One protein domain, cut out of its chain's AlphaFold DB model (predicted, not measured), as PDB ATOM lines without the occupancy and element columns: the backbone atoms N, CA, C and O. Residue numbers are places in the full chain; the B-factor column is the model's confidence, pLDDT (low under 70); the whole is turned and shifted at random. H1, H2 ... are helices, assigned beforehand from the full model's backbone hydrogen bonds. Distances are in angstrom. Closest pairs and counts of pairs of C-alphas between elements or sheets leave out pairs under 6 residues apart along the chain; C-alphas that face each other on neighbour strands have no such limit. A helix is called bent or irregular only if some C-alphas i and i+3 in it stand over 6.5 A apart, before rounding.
ATOM      1  N   LYS A  75      61.081  38.420  31.447       55.88
ATOM      2  CA  LYS A  75      60.325  39.453  30.701       55.88
ATOM      3  C   LYS A  75      60.880  39.741  29.295       55.88
ATOM      4  O   LYS A  75      60.119  39.904  28.346       55.88
ATOM      5  N   ARG A  76      62.208  39.761  29.128       54.00
ATOM      6  CA  ARG A  76      62.845  40.136  27.852       54.00
ATOM      7  C   ARG A  76      62.775  39.015  26.816       54.00
ATOM      8  O   ARG A  76      62.630  39.299  25.632       54.00
ATOM      9  N   GLN A  77      62.844  37.759  27.254       55.97
ATOM     10  CA  GLN A  77      62.797  36.599  26.364       55.97
ATOM     11  C   GLN A  77      61.442  36.486  25.643       55.97
ATOM     12  O   GLN A  77      61.413  36.202  24.450       55.97
ATOM     13  N   VAL A  78      60.335  36.758  26.345       57.94
ATOM     14  CA  VAL A  78      58.969  36.665  25.795       57.94
ATOM     15  C   VAL A  78      58.679  37.774  24.793       57.94
ATOM     16  O   VAL A  78      58.231  37.503  23.681       57.94
ATOM     17  N   ALA A  79      58.995  39.020  25.156       60.19
ATOM     18  CA  ALA A  79      58.805  40.165  24.269       60.19
ATOM     19  C   ALA A  79      59.650  40.035  22.986       60.19
ATOM     20  O   ALA A  79      59.176  40.318  21.883       60.19
ATOM     21  N   LEU A  80      60.889  39.542  23.112       63.47
ATOM     22  CA  LEU A  80      61.737  39.251  21.956       63.47
ATOM     23  C   LEU A  80      61.178  38.116  21.088       63.47
ATOM     24  O   LEU A  80      61.352  38.177  19.871       63.47
ATOM     25  N   ASP A  81      60.501  37.121  21.667       73.00
ATOM     26  CA  ASP A  81      59.908  36.016  20.908       73.00
ATOM     27  C   ASP A  81      58.771  36.505  19.997       73.00
ATOM     28  O   ASP A  81      58.818  36.292  18.783       73.00
ATOM     29  N   ILE A  82      57.807  37.267  20.527       75.25
ATOM     30  CA  ILE A  82      56.691  37.796  19.722       75.25
ATOM     31  C   ILE A  82      57.178  38.748  18.634       75.25
ATOM     32  O   ILE A  82      56.801  38.601  17.470       75.25
ATOM     33  N   HIS A  83      58.044  39.708  18.963       77.62
ATOM     34  CA  HIS A  83      58.578  40.620  17.950       77.62
ATOM     35  C   HIS A  83      59.374  39.886  16.868       77.62
ATOM     36  O   HIS A  83      59.292  40.249  15.690       77.62
ATOM     37  N   SER A  84      60.105  38.829  17.231       75.75
ATOM     38  CA  SER A  84      60.811  37.989  16.261       75.75
ATOM     39  C   SER A  84      59.841  37.228  15.357       75.75
ATOM     40  O   SER A  84      60.048  37.212  14.142       75.75
ATOM     41  N   ARG A  85      58.745  36.685  15.904       80.69
ATOM     42  CA  ARG A  85      57.675  36.031  15.130       80.69
ATOM     43  C   ARG A  85      56.974  37.001  14.181       80.69
ATOM     44  O   ARG A  85      56.840  36.691  13.002       80.69
ATOM     45  N   ILE A  86      56.622  38.204  14.642       83.88
ATOM     46  CA  ILE A  86      56.033  39.261  13.798       83.88
ATOM     47  C   ILE A  86      56.997  39.644  12.669       83.88
ATOM     48  O   ILE A  86      56.598  39.758  11.510       83.88
ATOM     49  N   LYS A  87      58.286  39.826  12.980       86.12
ATOM     50  CA  LYS A  87      59.316  40.162  11.987       86.12
ATOM     51  C   LYS A  87      59.488  39.055  10.949       86.12
ATOM     52  O   LYS A  87      59.625  39.360   9.764       86.12
ATOM     53  N   TRP A  88      59.493  37.796  11.382       90.75
ATOM     54  CA  TRP A  88      59.532  36.639  10.494       90.75
ATOM     55  C   TRP A  88      58.291  36.599   9.596       90.75
ATOM     56  O   TRP A  88      58.444  36.572   8.376       90.75
ATOM     57  N   ALA A  89      57.087  36.724  10.163       86.69
ATOM     58  CA  ALA A  89      55.832  36.694   9.414       86.69
ATOM     59  C   ALA A  89      55.762  37.825   8.377       86.69
ATOM     60  O   ALA A  89      55.483  37.585   7.205       86.69
ATOM     61  N   ARG A  90      56.131  39.054   8.764       89.25
ATOM     62  CA  ARG A  90      56.206  40.200   7.845       89.25
ATOM     63  C   ARG A  90      57.131  39.929   6.657       89.25
ATOM     64  O   ARG A  90      56.803  40.321   5.542       89.25
ATOM     65  N   ARG A  91      58.275  39.273   6.887       88.62
ATOM     66  CA  ARG A  91      59.252  38.946   5.834       88.62
ATOM     67  C   ARG A  91      58.803  37.794   4.940       88.62
ATOM     68  O   ARG A  91      58.997  37.882   3.737       88.62
ATOM     69  N   GLN A  92      58.264  36.726   5.523       89.00
ATOM     70  CA  GLN A  92      57.953  35.498   4.791       89.00
ATOM     71  C   GLN A  92      56.613  35.573   4.064       89.00
ATOM     72  O   GLN A  92      56.508  35.129   2.928       89.00
ATOM     73  N   VAL A  93      55.593  36.139   4.712       90.69
ATOM     74  CA  VAL A  93      54.202  36.041   4.244       90.69
ATOM     75  C   VAL A  93      53.476  37.383   4.178       90.69
ATOM     76  O   VAL A  93      52.338  37.433   3.725       90.69
ATOM     77  N   GLY A  94      54.110  38.494   4.568       89.44
ATOM     78  CA  GLY A  94      53.449  39.803   4.652       89.44
ATOM     79  C   GLY A  94      52.810  40.275   3.341       89.44
ATOM     80  O   GLY A  94      51.691  40.783   3.353       89.44
ATOM     81  N   LYS A  95      53.484  40.069   2.201       90.69
ATOM     82  CA  LYS A  95      52.942  40.433   0.881       90.69
ATOM     83  C   LYS A  95      51.729  39.574   0.511       90.69
ATOM     84  O   LYS A  95      50.696  40.106   0.131       90.69
ATOM     85  N   THR A  96      51.837  38.263   0.698       89.62
ATOM     86  CA  THR A  96      50.746  37.317   0.441       89.62
ATOM     87  C   THR A  96      49.525  37.615   1.312       89.62
ATOM     88  O   THR A  96      48.409  37.632   0.803       89.62
ATOM     89  N   LEU A  97      49.722  37.923   2.600       88.44
ATOM     90  CA  LEU A  97      48.639  38.330   3.504       88.44
ATOM     91  C   LEU A  97      47.926  39.595   3.015       88.44
ATOM     92  O   LEU A  97      46.702  39.677   3.091       88.44
ATOM     93  N   PHE A  98      48.671  40.565   2.478       88.94
ATOM     94  CA  PHE A  98      48.085  41.771   1.901       88.94
ATOM     95  C   PHE A  98      47.238  41.457   0.661       88.94
ATOM     96  O   PHE A  98      46.098  41.911   0.583       88.94
ATOM     97  N   ASP A  99      47.736  40.638  -0.265       89.69
ATOM     98  CA  ASP A  99      46.994  40.255  -1.473       89.69
ATOM     99  C   ASP A  99      45.705  39.483  -1.131       89.69
ATOM    100  O   ASP A  99      44.636  39.776  -1.673       89.69
ATOM    101  N   ILE A 100      45.774  38.563  -0.160       88.25
ATOM    102  CA  ILE A 100      44.603  37.846   0.366       88.25
ATOM    103  C   ILE A 100      43.621  38.837   1.005       88.25
ATOM    104  O   ILE A 100      42.432  38.804   0.698       88.25
ATOM    105  N   SER A 101      44.099  39.779   1.826       89.69
ATOM    106  CA  SER A 101      43.232  40.802   2.425       89.69
ATOM    107  C   SER A 101      42.495  41.634   1.373       89.69
ATOM    108  O   SER A 101      41.308  41.908   1.527       89.69
ATOM    109  N   LYS A 102      43.157  41.973   0.261       90.50
ATOM    110  CA  LYS A 102      42.542  42.697  -0.856       90.50
ATOM    111  C   LYS A 102      41.494  41.860  -1.578       90.50
ATOM    112  O   LYS A 102      40.446  42.400  -1.922       90.50
ATOM    113  N   HIS A 103      41.740  40.563  -1.761       89.25
ATOM    114  CA  HIS A 103      40.766  39.638  -2.338       89.25
ATOM    115  C   HIS A 103      39.469  39.573  -1.515       89.25
ATOM    116  O   HIS A 103      38.379  39.600  -2.080       89.25
ATOM    117  N   PHE A 104      39.582  39.580  -0.185       87.56
ATOM    118  CA  PHE A 104      38.438  39.618   0.734       87.56
ATOM    119  C   PHE A 104      37.904  41.036   1.012       87.56
ATOM    120  O   PHE A 104      37.133  41.233   1.946       87.56
ATOM    121  N   GLY A 105      38.294  42.048   0.229       86.62
ATOM    122  CA  GLY A 105      37.780  43.414   0.382       86.62
ATOM    123  C   GLY A 105      38.193  44.110   1.684       86.62
ATOM    124  O   GLY A 105      37.548  45.067   2.097       86.62
ATOM    125  N   GLY A 106      39.263  43.647   2.330       83.25
ATOM    126  CA  GLY A 106      39.718  44.141   3.629       83.25
ATOM    127  C   GLY A 106      39.030  43.492   4.833       83.25
ATOM    128  O   GLY A 106      39.315  43.899   5.955       83.25
ATOM    129  N   ASP A 107      38.171  42.489   4.631       85.56
ATOM    130  CA  ASP A 107      37.551  41.721   5.716       85.56
ATOM    131  C   ASP A 107      38.582  40.787   6.373       85.56
ATOM    132  O   ASP A 107      38.862  39.684   5.895       85.56
ATOM    133  N   LEU A 108      39.185  41.262   7.464       81.44
ATOM    134  CA  LEU A 108      40.232  40.537   8.180       81.44
ATOM    135  C   LEU A 108      39.706  39.271   8.867       81.44
ATOM    136  O   LEU A 108      40.448  38.294   8.941       81.44
ATOM    137  N   GLU A 109      38.452  39.244   9.327       79.56
ATOM    138  CA  GLU A 109      37.880  38.063   9.988       79.56
ATOM    139  C   GLU A 109      37.791  36.886   9.018       79.56
ATOM    140  O   GLU A 109      38.219  35.776   9.339       79.56
ATOM    141  N   ARG A 110      37.325  37.134   7.788       77.69
ATOM    142  CA  ARG A 110      37.301  36.106   6.738       77.69
ATOM    143  C   ARG A 110      38.695  35.666   6.316       77.69
ATOM    144  O   ARG A 110      38.904  34.484   6.058       77.69
ATOM    145  N   VAL A 111      39.652  36.593   6.273       84.25
ATOM    146  CA  VAL A 111      41.057  36.291   5.960       84.25
ATOM    147  C   VAL A 111      41.658  35.372   7.022       84.25
ATOM    148  O   VAL A 111      42.232  34.341   6.675       84.25
ATOM    149  N   PHE A 112      41.498  35.693   8.308       82.56
ATOM    150  CA  PHE A 112      41.981  34.843   9.399       82.56
ATOM    151  C   PHE A 112      41.250  33.501   9.440       82.56
ATOM    152  O   PHE A 112      41.908  32.470   9.556       82.56
ATOM    153  N   GLY A 113      39.928  33.488   9.251       79.75
ATOM    154  CA  GLY A 113      39.141  32.257   9.180       79.75
ATOM    155  C   GLY A 113      39.519  31.341   8.008       79.75
ATOM    156  O   GLY A 113      39.361  30.129   8.107       79.75
ATOM    157  N   ALA A 114      40.042  31.897   6.910       79.12
ATOM    158  CA  ALA A 114      40.556  31.125   5.779       79.12
ATOM    159  C   ALA A 114      42.004  30.636   5.979       79.12
ATOM    160  O   ALA A 114      42.379  29.601   5.434       79.12
ATOM    161  N   LEU A 115      42.828  31.385   6.724       81.81
ATOM    162  CA  LEU A 115      44.247  31.079   6.951       81.81
ATOM    163  C   LEU A 115      44.487  30.119   8.119       81.81
ATOM    164  O   LEU A 115      45.426  29.323   8.079       81.81
ATOM    165  N   ILE A 116      43.683  30.217   9.176       77.19
ATOM    166  CA  ILE A 116      43.801  29.359  10.352       77.19
ATOM    167  C   ILE A 116      43.106  28.037  10.018       77.19
ATOM    168  O   ILE A 116      41.888  27.980   9.865       77.19
ATOM    169  N   SER A 117      43.889  26.964   9.858       60.06
ATOM    170  CA  SER A 117      43.343  25.619   9.642       60.06
ATOM    171  C   SER A 117      42.415  25.237  10.797       60.06
ATOM    172  O   SER A 117      42.753  25.457  11.960       60.06
ATOM    173  N   LYS A 118      41.288  24.582  10.487       58.91
ATOM    174  CA  LYS A 118      40.380  23.999  11.493       58.91
ATOM    175  C   LYS A 118      41.073  22.977  12.406       58.91
ATOM    176  O   LYS A 118      40.551  22.673  13.468       58.91
ATOM    177  N   GLU A 119      42.235  22.460  12.010       54.75
ATOM    178  CA  GLU A 119      43.062  21.554  12.820       54.75
ATOM    179  C   GLU A 119      43.873  22.281  13.910       54.75
ATOM    180  O   GLU A 119      44.366  21.637  14.826       54.75
ATOM    181  N   ILE A 120      43.989  23.615  13.845       55.31
ATOM    182  CA  ILE A 120      44.663  24.462  14.850       55.31
ATOM    183  C   ILE A 120      43.671  24.893  15.954       55.31
ATOM    184  O   ILE A 120      44.012  25.695  16.814       55.31
ATOM    185  N   HIS A 121      42.450  24.340  15.979       49.59
ATOM    186  CA  HIS A 121      41.485  24.479  17.084       49.59
ATOM    187  C   HIS A 121      41.916  23.699  18.343       49.59
ATOM    188  O   HIS A 121      41.136  22.951  18.924       49.59
ATOM    189  N   ASP A 122      43.160  23.868  18.772       49.44
ATOM    190  CA  ASP A 122      43.452  23.811  20.195       49.44
ATOM    191  C   ASP A 122      43.421  25.269  20.654       49.44
ATOM    192  O   ASP A 122      44.191  26.092  20.164       49.44
ATOM    193  N   ASP A 123      42.468  25.618  21.517       50.28
ATOM    194  CA  ASP A 123      42.131  26.995  21.932       50.28
ATOM    195  C   ASP A 123      43.293  27.706  22.672       50.28
ATOM    196  O   ASP A 123      43.190  28.842  23.132       50.28
ATOM    197  N   SER A 124      44.434  27.026  22.791       50.19
ATOM    198  CA  SER A 124      45.677  27.538  23.333       50.19
ATOM    199  C   SER A 124      46.564  28.134  22.237       50.19
ATOM    200  O   SER A 124      47.043  27.444  21.331       50.19
ATOM    201  N   LEU A 125      46.932  29.407  22.398       53.25
ATOM    202  CA  LEU A 125      48.247  29.850  21.940       53.25
ATOM    203  C   LEU A 125      49.278  28.840  22.468       53.25
ATOM    204  O   LEU A 125      49.257  28.511  23.649       53.25
ATOM    205  N   ASN A 126      50.174  28.344  21.609       55.91
ATOM    206  CA  ASN A 126      51.288  27.459  21.993       55.91
ATOM    207  C   ASN A 126      52.345  28.231  22.822       55.91
ATOM    208  O   ASN A 126      53.516  28.339  22.455       55.91
ATOM    209  N   LEU A 127      51.904  28.848  23.911       54.94
ATOM    210  CA  LEU A 127      52.625  29.679  24.857       54.94
ATOM    211  C   LEU A 127      52.018  29.371  26.233       54.94
ATOM    212  O   LEU A 127      50.805  29.475  26.384       54.94
ATOM    213  N   PRO A 128      52.818  28.998  27.245       60.91
ATOM    214  CA  PRO A 128      52.281  28.712  28.575       60.91
ATOM    215  C   PRO A 128      51.532  29.927  29.153       60.91
ATOM    216  O   PRO A 128      51.993  31.052  28.972       60.91
ATOM    217  N   ASP A 129      50.453  29.730  29.917       59.50
ATOM    218  CA  ASP A 129      49.578  30.802  30.448       59.50
ATOM    219  C   ASP A 129      50.314  31.936  31.185       59.50
ATOM    220  O   ASP A 129      49.898  33.097  31.182       59.50
ATOM    221  N   SER A 130      51.450  31.628  31.816       59.31
ATOM    222  CA  SER A 130      52.297  32.630  32.467       59.31
ATOM    223  C   SER A 130      52.904  33.638  31.485       59.31
ATOM    224  O   SER A 130      53.202  34.765  31.868       59.31
ATOM    225  N   TYR A 131      53.118  33.227  30.235       56.31
ATOM    226  CA  TYR A 131      53.619  34.072  29.154       56.31
ATOM    227  C   TYR A 131      52.511  34.988  28.640       56.31
ATOM    228  O   TYR A 131      52.791  36.157  28.419       56.31
ATOM    229  N   MET A 132      51.270  34.502  28.538       60.97
ATOM    230  CA  MET A 132      50.113  35.301  28.107       60.97
ATOM    231  C   MET A 132      49.901  36.527  28.994       60.97
ATOM    232  O   MET A 132      49.897  37.646  28.498       60.97
ATOM    233  N   LYS A 133      49.885  36.339  30.320       67.25
ATOM    234  CA  LYS A 133      49.758  37.455  31.276       67.25
ATOM    235  C   LYS A 133      50.863  38.503  31.129       67.25
ATOM    236  O   LYS A 133      50.609  39.690  31.269       67.25
ATOM    237  N   LEU A 134      52.088  38.058  30.849       62.75
ATOM    238  CA  LEU A 134      53.228  38.945  30.617       62.75
ATOM    239  C   LEU A 134      53.138  39.668  29.273       62.75
ATOM    240  O   LEU A 134      53.602  40.796  29.167       62.75
ATOM    241  N   ILE A 135      52.592  39.020  28.244       64.06
ATOM    242  CA  ILE A 135      52.381  39.621  26.925       64.06
ATOM    243  C   ILE A 135      51.322  40.708  27.031       64.06
ATOM    244  O   ILE A 135      51.573  41.811  26.566       64.06
ATOM    245  N   ASP A 136      50.202  40.433  27.694       70.44
ATOM    246  CA  ASP A 136      49.121  41.402  27.883       70.44
ATOM    247  C   ASP A 136      49.576  42.607  28.722       70.44
ATOM    248  O   ASP A 136      49.251  43.738  28.388       70.44
ATOM    249  N   GLU A 137      50.404  42.398  29.752       68.88
ATOM    250  CA  GLU A 137      51.005  43.482  30.555       68.88
ATOM    251  C   GLU A 137      52.013  44.339  29.754       68.88
ATOM    252  O   GLU A 137      52.288  45.475  30.122       68.88
ATOM    253  N   ILE A 138      52.601  43.796  28.680       62.44
ATOM    254  CA  ILE A 138      53.594  44.484  27.831       62.44
ATOM    255  C   ILE A 138      52.949  45.112  26.583       62.44
ATOM    256  O   ILE A 138      53.488  46.078  26.044       62.44
ATOM    257  N   MET A 139      51.854  44.528  26.088       58.59
ATOM    258  CA  MET A 139      51.196  44.872  24.821       58.59
ATOM    259  C   MET A 139      49.845  45.576  24.999       58.59
ATOM    260  O   MET A 139      49.349  46.132  24.021       58.59
ATOM    261  N   GLY A 140      49.235  45.521  26.185       54.00
ATOM    262  CA  GLY A 140      48.110  46.376  26.555       54.00
ATOM    263  C   GLY A 140      48.620  47.780  26.869       54.00
ATOM    264  O   GLY A 140      49.581  47.907  27.622       54.00
TER     265      GLY A 140
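What this domain is: This is residues 75 to 140 of the 141 residues of the protein "Replication initiation factor family protein" of Vibrio cholerae (UniProt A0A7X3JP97). The domain is an open, ring-like frame of four helices with an empty middle: the long helix H1 makes one long side, H4 meets the first turns of H1 at about a right angle, and H2 and H3 make the corner at the other end. The side across from H1 is a long link without a named element, of which residues 116 to 126 stand free. The printed part has 66 residues with four named helices, H1, H2, H3 and H4 along the chain, and no named strand; the class is all helix. The whole is loose, with a radius of gyration of the C-alphas of 14.2 A, and only just elongated, spanning 38 by 25 by 20 A.

Where its parts are: H1, the longest helix, has 18 residues, 75 to 92, and runs 26.3 A from C-alpha 75 at (60.325, 39.453, 30.701) to C-alpha 92 at (57.953, 35.498, 4.791). H2 is residues 94 to 103, 14.5 A from first to last C-alpha. H3 is residues 108 to 115, 10.3 A long. H4 is residues 129 to 139, 15.2 A long, and ends at C-alpha 139 at (51.196, 44.872, 24.821). No helix is bent or irregular.

How they stand to each other: H1 touches H4 with residues 75 to 79 alone; the closest C-alphas are those of Val 78 and Tyr 131, 6.8 A apart. The lines of H1 and H4 stand about perpendicular, at 76 degrees. At its other end H1 meets H2 only through their link, and the two are near each other, with 7 pairs of C-alphas within 10 A. H2 and H3 only just touch, with 3 pairs of C-alphas within 8 A; the closest are those of Ser 101 and Val 111, 6.1 A apart. H2 and H3 run opposite ways at a steep tilt of 67 degrees. H1 and H3 are apart, as are H2 and H4, and H3 and H4. In H1, H2 and H3 every O i to N i+4 pair is within hydrogen-bond range; in H4 it is 6 of 7.

The domain as a whole: The two C-alphas farthest apart are those of Lys 75 and His 103, 38.4 A, while the first and last printed C-alphas, of Lys 75 and Gly 140, are 14.6 A apart. The printed part has no cut. The links H1 to H2 and H2 to H3 are tight, with 1 and 4 residues; the link H3 to H4, residues 116 to 128, is long, with 13. The mean pLDDT of the printed part is 72.6, and 29 residues are under 70: residues 75 to 80, 117 to 135 and 137 to 140.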